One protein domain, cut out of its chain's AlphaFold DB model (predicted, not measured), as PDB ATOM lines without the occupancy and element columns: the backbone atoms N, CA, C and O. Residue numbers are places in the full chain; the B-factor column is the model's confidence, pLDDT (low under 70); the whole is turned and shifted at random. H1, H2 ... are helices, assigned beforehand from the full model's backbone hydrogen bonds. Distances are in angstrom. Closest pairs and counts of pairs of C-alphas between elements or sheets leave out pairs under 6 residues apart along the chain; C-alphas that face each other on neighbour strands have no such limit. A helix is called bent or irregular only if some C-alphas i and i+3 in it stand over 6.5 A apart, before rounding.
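This is residues 7 to 60 of the 209 residues of an uncharacterized protein of Aminobacter sp. MSH1 (UniProt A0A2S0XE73). A long helix, H2, has the shorter helix H1 packed beside it in a helical hairpin, joined by a wide loop, residues 21 to 32. Residues 52 to 60, of which 52 to 58 belong to H2, stick out past H1. The printed part has 54 residues with two named helices, H1 then H2, and no named strand: class all helix. It is loose, with a radius of gyration of the C-alphas of 13.3 A, and flat, spanning 42 by 23 by 12 A.

H2, residues 33 to 58, touches H1, residues 7 to 20; the closest C-alphas, of Ala 8 and Asp 50, are 6.1 A apart. They run opposite ways at a shallow tilt of 24 degrees. In H1 every O i to N i+4 pair is within hydrogen-bond range; in H2, 20 of 22 are.

H2 runs 35.5 A from C-alpha 33 at (34.199, -15.264, -29.509) to C-alpha 58 at (9.884, -38.733, -40.448). It has a kink of 41 degrees near residue 40 and is irregular: C-alphas 38 and 41 are 7.3 A apart. H1 measures 19.9 A, beginning at C-alpha 7 (12.872, -28.477, -27.377).

The C-alphas farthest apart, of Gly 23 and Lys 60, are 42.8 A apart. The printed part has no cut; the link from H1 to H2 is long. pLDDT is under 70 at residues 21 to 28 and 57 to 60.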
ATOM      1  N   GLU A   7      12.315 -27.550 -28.366       82.62
ATOM      2  CA  GLU A   7      12.872 -28.477 -27.377       82.62
ATOM      3  C   GLU A   7      14.401 -28.597 -27.490       82.62
ATOM      4  O   GLU A   7      15.110 -28.550 -26.484       82.62
ATOM      5  N   ALA A   8      14.939 -28.702 -28.710       84.56
ATOM      6  CA  ALA A   8      16.387 -28.725 -28.916       84.56
ATOM      7  C   ALA A   8      17.047 -27.373 -28.629       84.56
ATOM      8  O   ALA A   8      18.198 -27.332 -28.194       84.56
ATOM      9  N   SER A   9      16.324 -26.270 -28.835       86.69
ATOM     10  CA  SER A   9      16.791 -24.940 -28.436       86.69
ATOM     11  C   SER A   9      16.930 -24.860 -26.919       86.69
ATOM     12  O   SER A   9      17.962 -24.403 -26.433       86.69
ATOM     13  N   ASP A  10      15.939 -25.347 -26.170       84.75
ATOM     14  CA  ASP A  10      15.985 -25.374 -24.707       84.75
ATOM     15  C   ASP A  10      17.144 -26.238 -24.191       84.75
ATOM     16  O   ASP A  10      17.924 -25.775 -23.356       84.75
ATOM     17  N   ALA A  11      17.333 -27.434 -24.759       82.44
ATOM     18  CA  ALA A  11      18.449 -28.317 -24.417       82.44
ATOM     19  C   ALA A  11      19.820 -27.692 -24.736       82.44
ATOM     20  O   ALA A  11      20.749 -27.775 -23.929       82.44
ATOM     21  N   LEU A  12      19.948 -27.016 -25.883       86.19
ATOM     22  CA  LEU A  12      21.147 -26.261 -26.246       86.19
ATOM     23  C   LEU A  12      21.413 -25.141 -25.233       86.19
ATOM     24  O   LEU A  12      22.543 -24.983 -24.773       86.19
ATOM     25  N   PHE A  13      20.390 -24.375 -24.848       85.12
ATOM     26  CA  PHE A  13      20.546 -23.320 -23.849       85.12
ATOM     27  C   PHE A  13      20.919 -23.869 -22.472       85.12
ATOM     28  O   PHE A  13      21.728 -23.245 -21.786       85.12
ATOM     29  N   ASP A  14      20.391 -25.021 -22.070       82.81
ATOM     30  CA  ASP A  14      20.803 -25.701 -20.840       82.81
ATOM     31  C   ASP A  14      22.264 -26.162 -20.901       82.81
ATOM     32  O   ASP A  14      23.018 -25.920 -19.956       82.81
ATOM     33  N   GLY A  15      22.707 -26.717 -22.033       79.06
ATOM     34  CA  GLY A  15      24.110 -27.071 -22.259       79.06
ATOM     35  C   GLY A  15      25.041 -25.857 -22.198       79.06
ATOM     36  O   GLY A  15      26.061 -25.880 -21.511       79.06
ATOM     37  N   LEU A  16      24.660 -24.749 -22.836       83.38
ATOM     38  CA  LEU A  16      25.424 -23.501 -22.778       83.38
ATOM     39  C   LEU A  16      25.451 -22.910 -21.360       83.38
ATOM     40  O   LEU A  16      26.482 -22.393 -20.935       83.38
ATOM     41  N   ARG A  17      24.356 -23.006 -20.592       82.06
ATOM     42  CA  ARG A  17      24.332 -22.595 -19.177       82.06
ATOM     43  C   ARG A  17      25.226 -23.479 -18.315       82.06
ATOM     44  O   ARG A  17      25.819 -22.967 -17.376       82.06
ATOM     45  N   ALA A  18      25.346 -24.769 -18.614       77.19
ATOM     46  CA  ALA A  18      26.250 -25.653 -17.884       77.19
ATOM     47  C   ALA A  18      27.729 -25.286 -18.108       77.19
ATOM     48  O   ALA A  18      28.531 -25.410 -17.188       77.19
ATOM     49  N   ILE A  19      28.074 -24.802 -19.305       75.62
ATOM     50  CA  ILE A  19      29.455 -24.457 -19.677       75.62
ATOM     51  C   ILE A  19      29.822 -23.030 -19.246       75.62
ATOM     52  O   ILE A  19      30.885 -22.815 -18.670       75.62
ATOM     53  N   PHE A  20      28.941 -22.056 -19.494       76.00
ATOM     54  CA  PHE A  20      29.228 -20.625 -19.297       76.00
ATOM     55  C   PHE A  20      28.465 -19.995 -18.125       76.00
ATOM     56  O   PHE A  20      28.658 -18.821 -17.798       76.00
ATOM     57  N   GLY A  21      27.548 -20.729 -17.496       68.56
ATOM     58  CA  GLY A  21      26.731 -20.210 -16.407       68.56
ATOM     59  C   GLY A  21      27.555 -19.923 -15.156       68.56
ATOM     60  O   GLY A  21      28.344 -20.739 -14.689       68.56
ATOM     61  N   LYS A  22      27.327 -18.752 -14.556       63.22
ATOM     62  CA  LYS A  22      27.879 -18.414 -13.238       63.22
ATOM     63  C   LYS A  22      26.903 -18.847 -12.142       63.22
ATOM     64  O   LYS A  22      25.845 -18.239 -11.975       63.22
ATOM     65  N   GLY A  23      27.268 -19.865 -11.360       63.81
ATOM     66  CA  GLY A  23      26.509 -20.300 -10.177       63.81
ATOM     67  C   GLY A  23      25.041 -20.655 -10.469       63.81
ATOM     68  O   GLY A  23      24.711 -21.164 -11.532       63.81
ATOM     69  N   ARG A  24      24.123 -20.368  -9.532       56.81
ATOM     70  CA  ARG A  24      22.674 -20.671  -9.649       56.81
ATOM     71  C   ARG A  24      21.892 -19.729 -10.591       56.81
ATOM     72  O   ARG A  24      20.666 -19.647 -10.495       56.81
ATOM     73  N   SER A  25      22.557 -18.959 -11.453       62.56
ATOM     74  CA  SER A  25      21.878 -17.972 -12.302       62.56
ATOM     75  C   SER A  25      21.218 -18.633 -13.521       62.56
ATOM     76  O   SER A  25      21.853 -19.404 -14.233       62.56
ATOM     77  N   LYS A  26      19.954 -18.286 -13.803       63.44
ATOM     78  CA  LYS A  26      19.209 -18.770 -14.986       63.44
ATOM     79  C   LYS A  26      19.547 -18.025 -16.290       63.44
ATOM     80  O   LYS A  26      19.016 -18.371 -17.343       63.44
ATOM     81  N   LYS A  27      20.367 -16.968 -16.235       68.88
ATOM     82  CA  LYS A  27      20.681 -16.126 -17.398       68.88
ATOM     83  C   LYS A  27      21.976 -16.599 -18.044       68.88
ATOM     84  O   LYS A  27      22.983 -16.746 -17.359       68.88
ATOM     85  N   LEU A  28      21.942 -16.799 -19.360       68.06
ATOM     86  CA  LEU A  28      23.152 -17.045 -20.130       68.06
ATOM     87  C   LEU A  28      23.896 -15.706 -20.294       68.06
ATOM     88  O   LEU A  28      23.275 -14.743 -20.759       68.06
ATOM     89  N   PRO A  29      25.166 -15.588 -19.870       72.31
ATOM     90  CA  PRO A  29      25.958 -14.400 -20.167       72.31
ATOM     91  C   PRO A  29      26.169 -14.280 -21.682       72.31
ATOM     92  O   PRO A  29      26.095 -15.275 -22.399       72.31
ATOM     93  N   VAL A  30      26.417 -13.062 -22.172       79.50
ATOM     94  CA  VAL A  30      26.809 -12.863 -23.576       79.50
ATOM     95  C   VAL A  30      28.193 -13.496 -23.754       79.50
ATOM     96  O   VAL A  30      29.127 -13.020 -23.105       79.50
ATOM     97  N   PRO A  31      28.333 -14.558 -24.565       76.44
ATOM     98  CA  PRO A  31      29.601 -15.254 -24.710       76.44
ATOM     99  C   PRO A  31      30.571 -14.433 -25.562       76.44
ATOM    100  O   PRO A  31      30.176 -13.722 -26.491       76.44
ATOM    101  N   THR A  32      31.854 -14.545 -25.251       84.50
ATOM    102  CA  THR A  32      32.952 -14.053 -26.085       84.50
ATOM    103  C   THR A  32      33.136 -14.936 -27.324       84.50
ATOM    104  O   THR A  32      32.627 -16.054 -27.397       84.50
ATOM    105  N   ASN A  33      33.899 -14.463 -28.316       83.94
ATOM    106  CA  ASN A  33      34.199 -15.264 -29.509       83.94
ATOM    107  C   ASN A  33      34.955 -16.563 -29.183       83.94
ATOM    108  O   ASN A  33      34.725 -17.573 -29.837       83.94
ATOM    109  N   GLU A  34      35.831 -16.549 -28.179       84.50
ATOM    110  CA  GLU A  34      36.586 -17.730 -27.750       84.50
ATOM    111  C   GLU A  34      35.673 -18.759 -27.067       84.50
ATOM    112  O   GLU A  34      35.696 -19.939 -27.408       84.50
ATOM    113  N   GLU A  35      34.772 -18.300 -26.194       82.06
ATOM    114  CA  GLU A  35      33.731 -19.137 -25.587       82.06
ATOM    115  C   GLU A  35      32.791 -19.732 -26.649       82.06
ATOM    116  O   GLU A  35      32.453 -20.913 -26.600       82.06
ATOM    117  N   LEU A  36      32.420 -18.955 -27.671       82.25
ATOM    118  CA  LEU A  36      31.628 -19.456 -28.798       82.25
ATOM    119  C   LEU A  36      32.364 -20.530 -29.609       82.25
ATOM    120  O   LEU A  36      31.739 -21.507 -30.021       82.25
ATOM    121  N   GLN A  37      33.675 -20.381 -29.824       84.88
ATOM    122  CA  GLN A  37      34.484 -21.403 -30.498       84.88
ATOM    123  C   GLN A  37      34.551 -22.692 -29.675       84.88
ATOM    124  O   GLN A  37      34.367 -23.778 -30.224       84.88
ATOM    125  N   GLN A  38      34.722 -22.586 -28.356       82.44
ATOM    126  CA  GLN A  38      34.698 -23.738 -27.449       82.44
ATOM    127  C   GLN A  38      33.322 -24.420 -27.397       82.44
ATOM    128  O   GLN A  38      33.234 -25.631 -27.211       82.44
ATOM    129  N   ALA A  39      32.244 -23.661 -27.605       83.94
ATOM    130  CA  ALA A  39      30.879 -24.173 -27.638       83.94
ATOM    131  C   ALA A  39      30.490 -24.851 -28.960       83.94
ATOM    132  O   ALA A  39      29.440 -25.494 -29.018       83.94
ATOM    133  N   ALA A  40      31.293 -24.725 -30.024       85.81
ATOM    134  CA  ALA A  40      30.960 -25.237 -31.355       85.81
ATOM    135  C   ALA A  40      30.518 -26.720 -31.370       85.81
ATOM    136  O   ALA A  40      29.514 -27.018 -32.026       85.81
ATOM    137  N   PRO A  41      31.145 -27.650 -30.614       86.25
ATOM    138  CA  PRO A  41      30.674 -29.032 -30.534       86.25
ATOM    139  C   PRO A  41      29.252 -29.158 -29.979       86.25
ATOM    140  O   PRO A  41      28.494 -29.997 -30.447       86.25
ATOM    141  N   VAL A  42      28.854 -28.309 -29.026       85.06
ATOM    142  CA  VAL A  42      27.509 -28.335 -28.426       85.06
ATOM    143  C   VAL A  42      26.455 -27.909 -29.438       85.06
ATOM    144  O   VAL A  42      25.414 -28.556 -29.538       85.06
ATOM    145  N   PHE A  43      26.729 -26.869 -30.228       85.81
ATOM    146  CA  PHE A  43      25.842 -26.461 -31.319       85.81
ATOM    147  C   PHE A  43      25.701 -27.573 -32.363       85.81
ATOM    148  O   PHE A  43      24.579 -27.920 -32.737       85.81
ATOM    149  N   THR A  44      26.817 -28.171 -32.789       86.00
ATOM    150  CA  THR A  44      26.824 -29.235 -33.802       86.00
ATOM    151  C   THR A  44      26.127 -30.501 -33.313       86.00
ATOM    152  O   THR A  44      25.300 -31.051 -34.034       86.00
ATOM    153  N   LEU A  45      26.408 -30.952 -32.088       84.94
ATOM    154  CA  LEU A  45      25.789 -32.148 -31.513       84.94
ATOM    155  C   LEU A  45      24.300 -31.936 -31.258       84.94
ATOM    156  O   LEU A  45      23.505 -32.796 -31.622       84.94
ATOM    157  N   SER A  46      23.907 -30.783 -30.708       86.12
ATOM    158  CA  SER A  46      22.486 -30.463 -30.514       86.12
ATOM    159  C   SER A  46      21.752 -30.467 -31.851       86.12
ATOM    160  O   SER A  46      20.652 -31.002 -31.950       86.12
ATOM    161  N   TRP A  47      22.368 -29.896 -32.896       88.06
ATOM    162  CA  TRP A  47      21.753 -29.830 -34.218       88.06
ATOM    163  C   TRP A  47      21.650 -31.222 -34.829       88.06
ATOM    164  O   TRP A  47      20.609 -31.572 -35.381       88.06
ATOM    165  N   LEU A  48      22.704 -32.026 -34.695       87.62
ATOM    166  CA  LEU A  48      22.758 -33.385 -35.207       87.62
ATOM    167  C   LEU A  48      21.706 -34.270 -34.537       87.62
ATOM    168  O   LEU A  48      20.955 -34.929 -35.245       87.62
ATOM    169  N   PHE A  49      21.604 -34.273 -33.205       85.56
ATOM    170  CA  PHE A  49      20.624 -35.099 -32.495       85.56
ATOM    171  C   PHE A  49      19.188 -34.713 -32.834       85.56
ATOM    172  O   PHE A  49      18.378 -35.582 -33.136       85.56
ATOM    173  N   ASP A  50      18.888 -33.418 -32.848       88.31
ATOM    174  CA  ASP A  50      17.571 -32.897 -33.205       88.31
ATOM    175  C   ASP A  50      17.214 -33.195 -34.672       88.31
ATOM    176  O   ASP A  50      16.109 -33.640 -34.983       88.31
ATOM    177  N   THR A  51      18.170 -33.035 -35.588       86.00
ATOM    178  CA  THR A  51      17.977 -33.350 -37.011       86.00
ATOM    179  C   THR A  51      17.819 -34.852 -37.235       86.00
ATOM    180  O   THR A  51      16.955 -35.262 -38.012       86.00
ATOM    181  N   LEU A  52      18.605 -35.688 -36.551       83.06
ATOM    182  CA  LEU A  52      18.502 -37.145 -36.628       83.06
ATOM    183  C   LEU A  52      17.176 -37.635 -36.060       83.06
ATOM    184  O   LEU A  52      16.492 -38.401 -36.725       83.06
ATOM    185  N   ASP A  53      16.777 -37.173 -34.879       81.62
ATOM    186  CA  ASP A  53      15.517 -37.553 -34.240       81.62
ATOM    187  C   ASP A  53      14.313 -37.142 -35.096       81.62
ATOM    188  O   ASP A  53      13.402 -37.941 -35.324       81.62
ATOM    189  N   ARG A  54      14.341 -35.942 -35.688       78.56
ATOM    190  CA  ARG A  54      13.317 -35.526 -36.652       78.56
ATOM    191  C   ARG A  54      13.321 -36.380 -37.911       78.56
ATOM    192  O   ARG A  54      12.258 -36.830 -38.319       78.56
ATOM    193  N   THR A  55      14.486 -36.644 -38.495       74.88
ATOM    194  CA  THR A  55      14.599 -37.496 -39.689       74.88
ATOM    195  C   THR A  55      14.088 -38.908 -39.395       74.88
ATOM    196  O   THR A  55      13.282 -39.440 -40.147       74.88
ATOM    197  N   MET A  56      14.450 -39.481 -38.247       71.19
ATOM    198  CA  MET A  56      14.010 -40.806 -37.811       71.19
ATOM    199  C   MET A  56      12.512 -40.861 -37.475       71.19
ATOM    200  O   MET A  56      11.867 -41.875 -37.727       71.19
ATOM    201  N   ARG A  57      11.920 -39.783 -36.943       66.75
ATOM    202  CA  ARG A  57      10.457 -39.674 -36.775       66.75
ATOM    203  C   ARG A  57       9.733 -39.491 -38.106       66.75
ATOM    204  O   ARG A  57       8.613 -39.978 -38.258       66.75
ATOM    205  N   MET A  58      10.366 -38.821 -39.069       58.03
ATOM    206  CA  MET A  58       9.884 -38.733 -40.448       58.03
ATOM    207  C   MET A  58       9.973 -40.088 -41.171       58.03
ATOM    208  O   MET A  58       9.136 -40.348 -42.028       58.03
ATOM    209  N   GLU A  59      10.862 -41.002 -40.758       53.38
ATOM    210  CA  GLU A  59      10.928 -42.395 -41.240       53.38
ATOM    211  C   GLU A  59       9.779 -43.309 -40.757       53.38
ATOM    212  O   GLU A  59       9.873 -44.540 -40.766       53.38
ATOM    213  N   LYS A  60       8.614 -42.737 -40.438       52.38
ATOM    214  CA  LYS A  60       7.351 -43.449 -40.670       52.38
ATOM    215  C   LYS A  60       6.904 -43.281 -42.128       52.38
ATOM    216  O   LYS A  60       5.718 -43.125 -42.404       52.38
TER     217      LYS A  60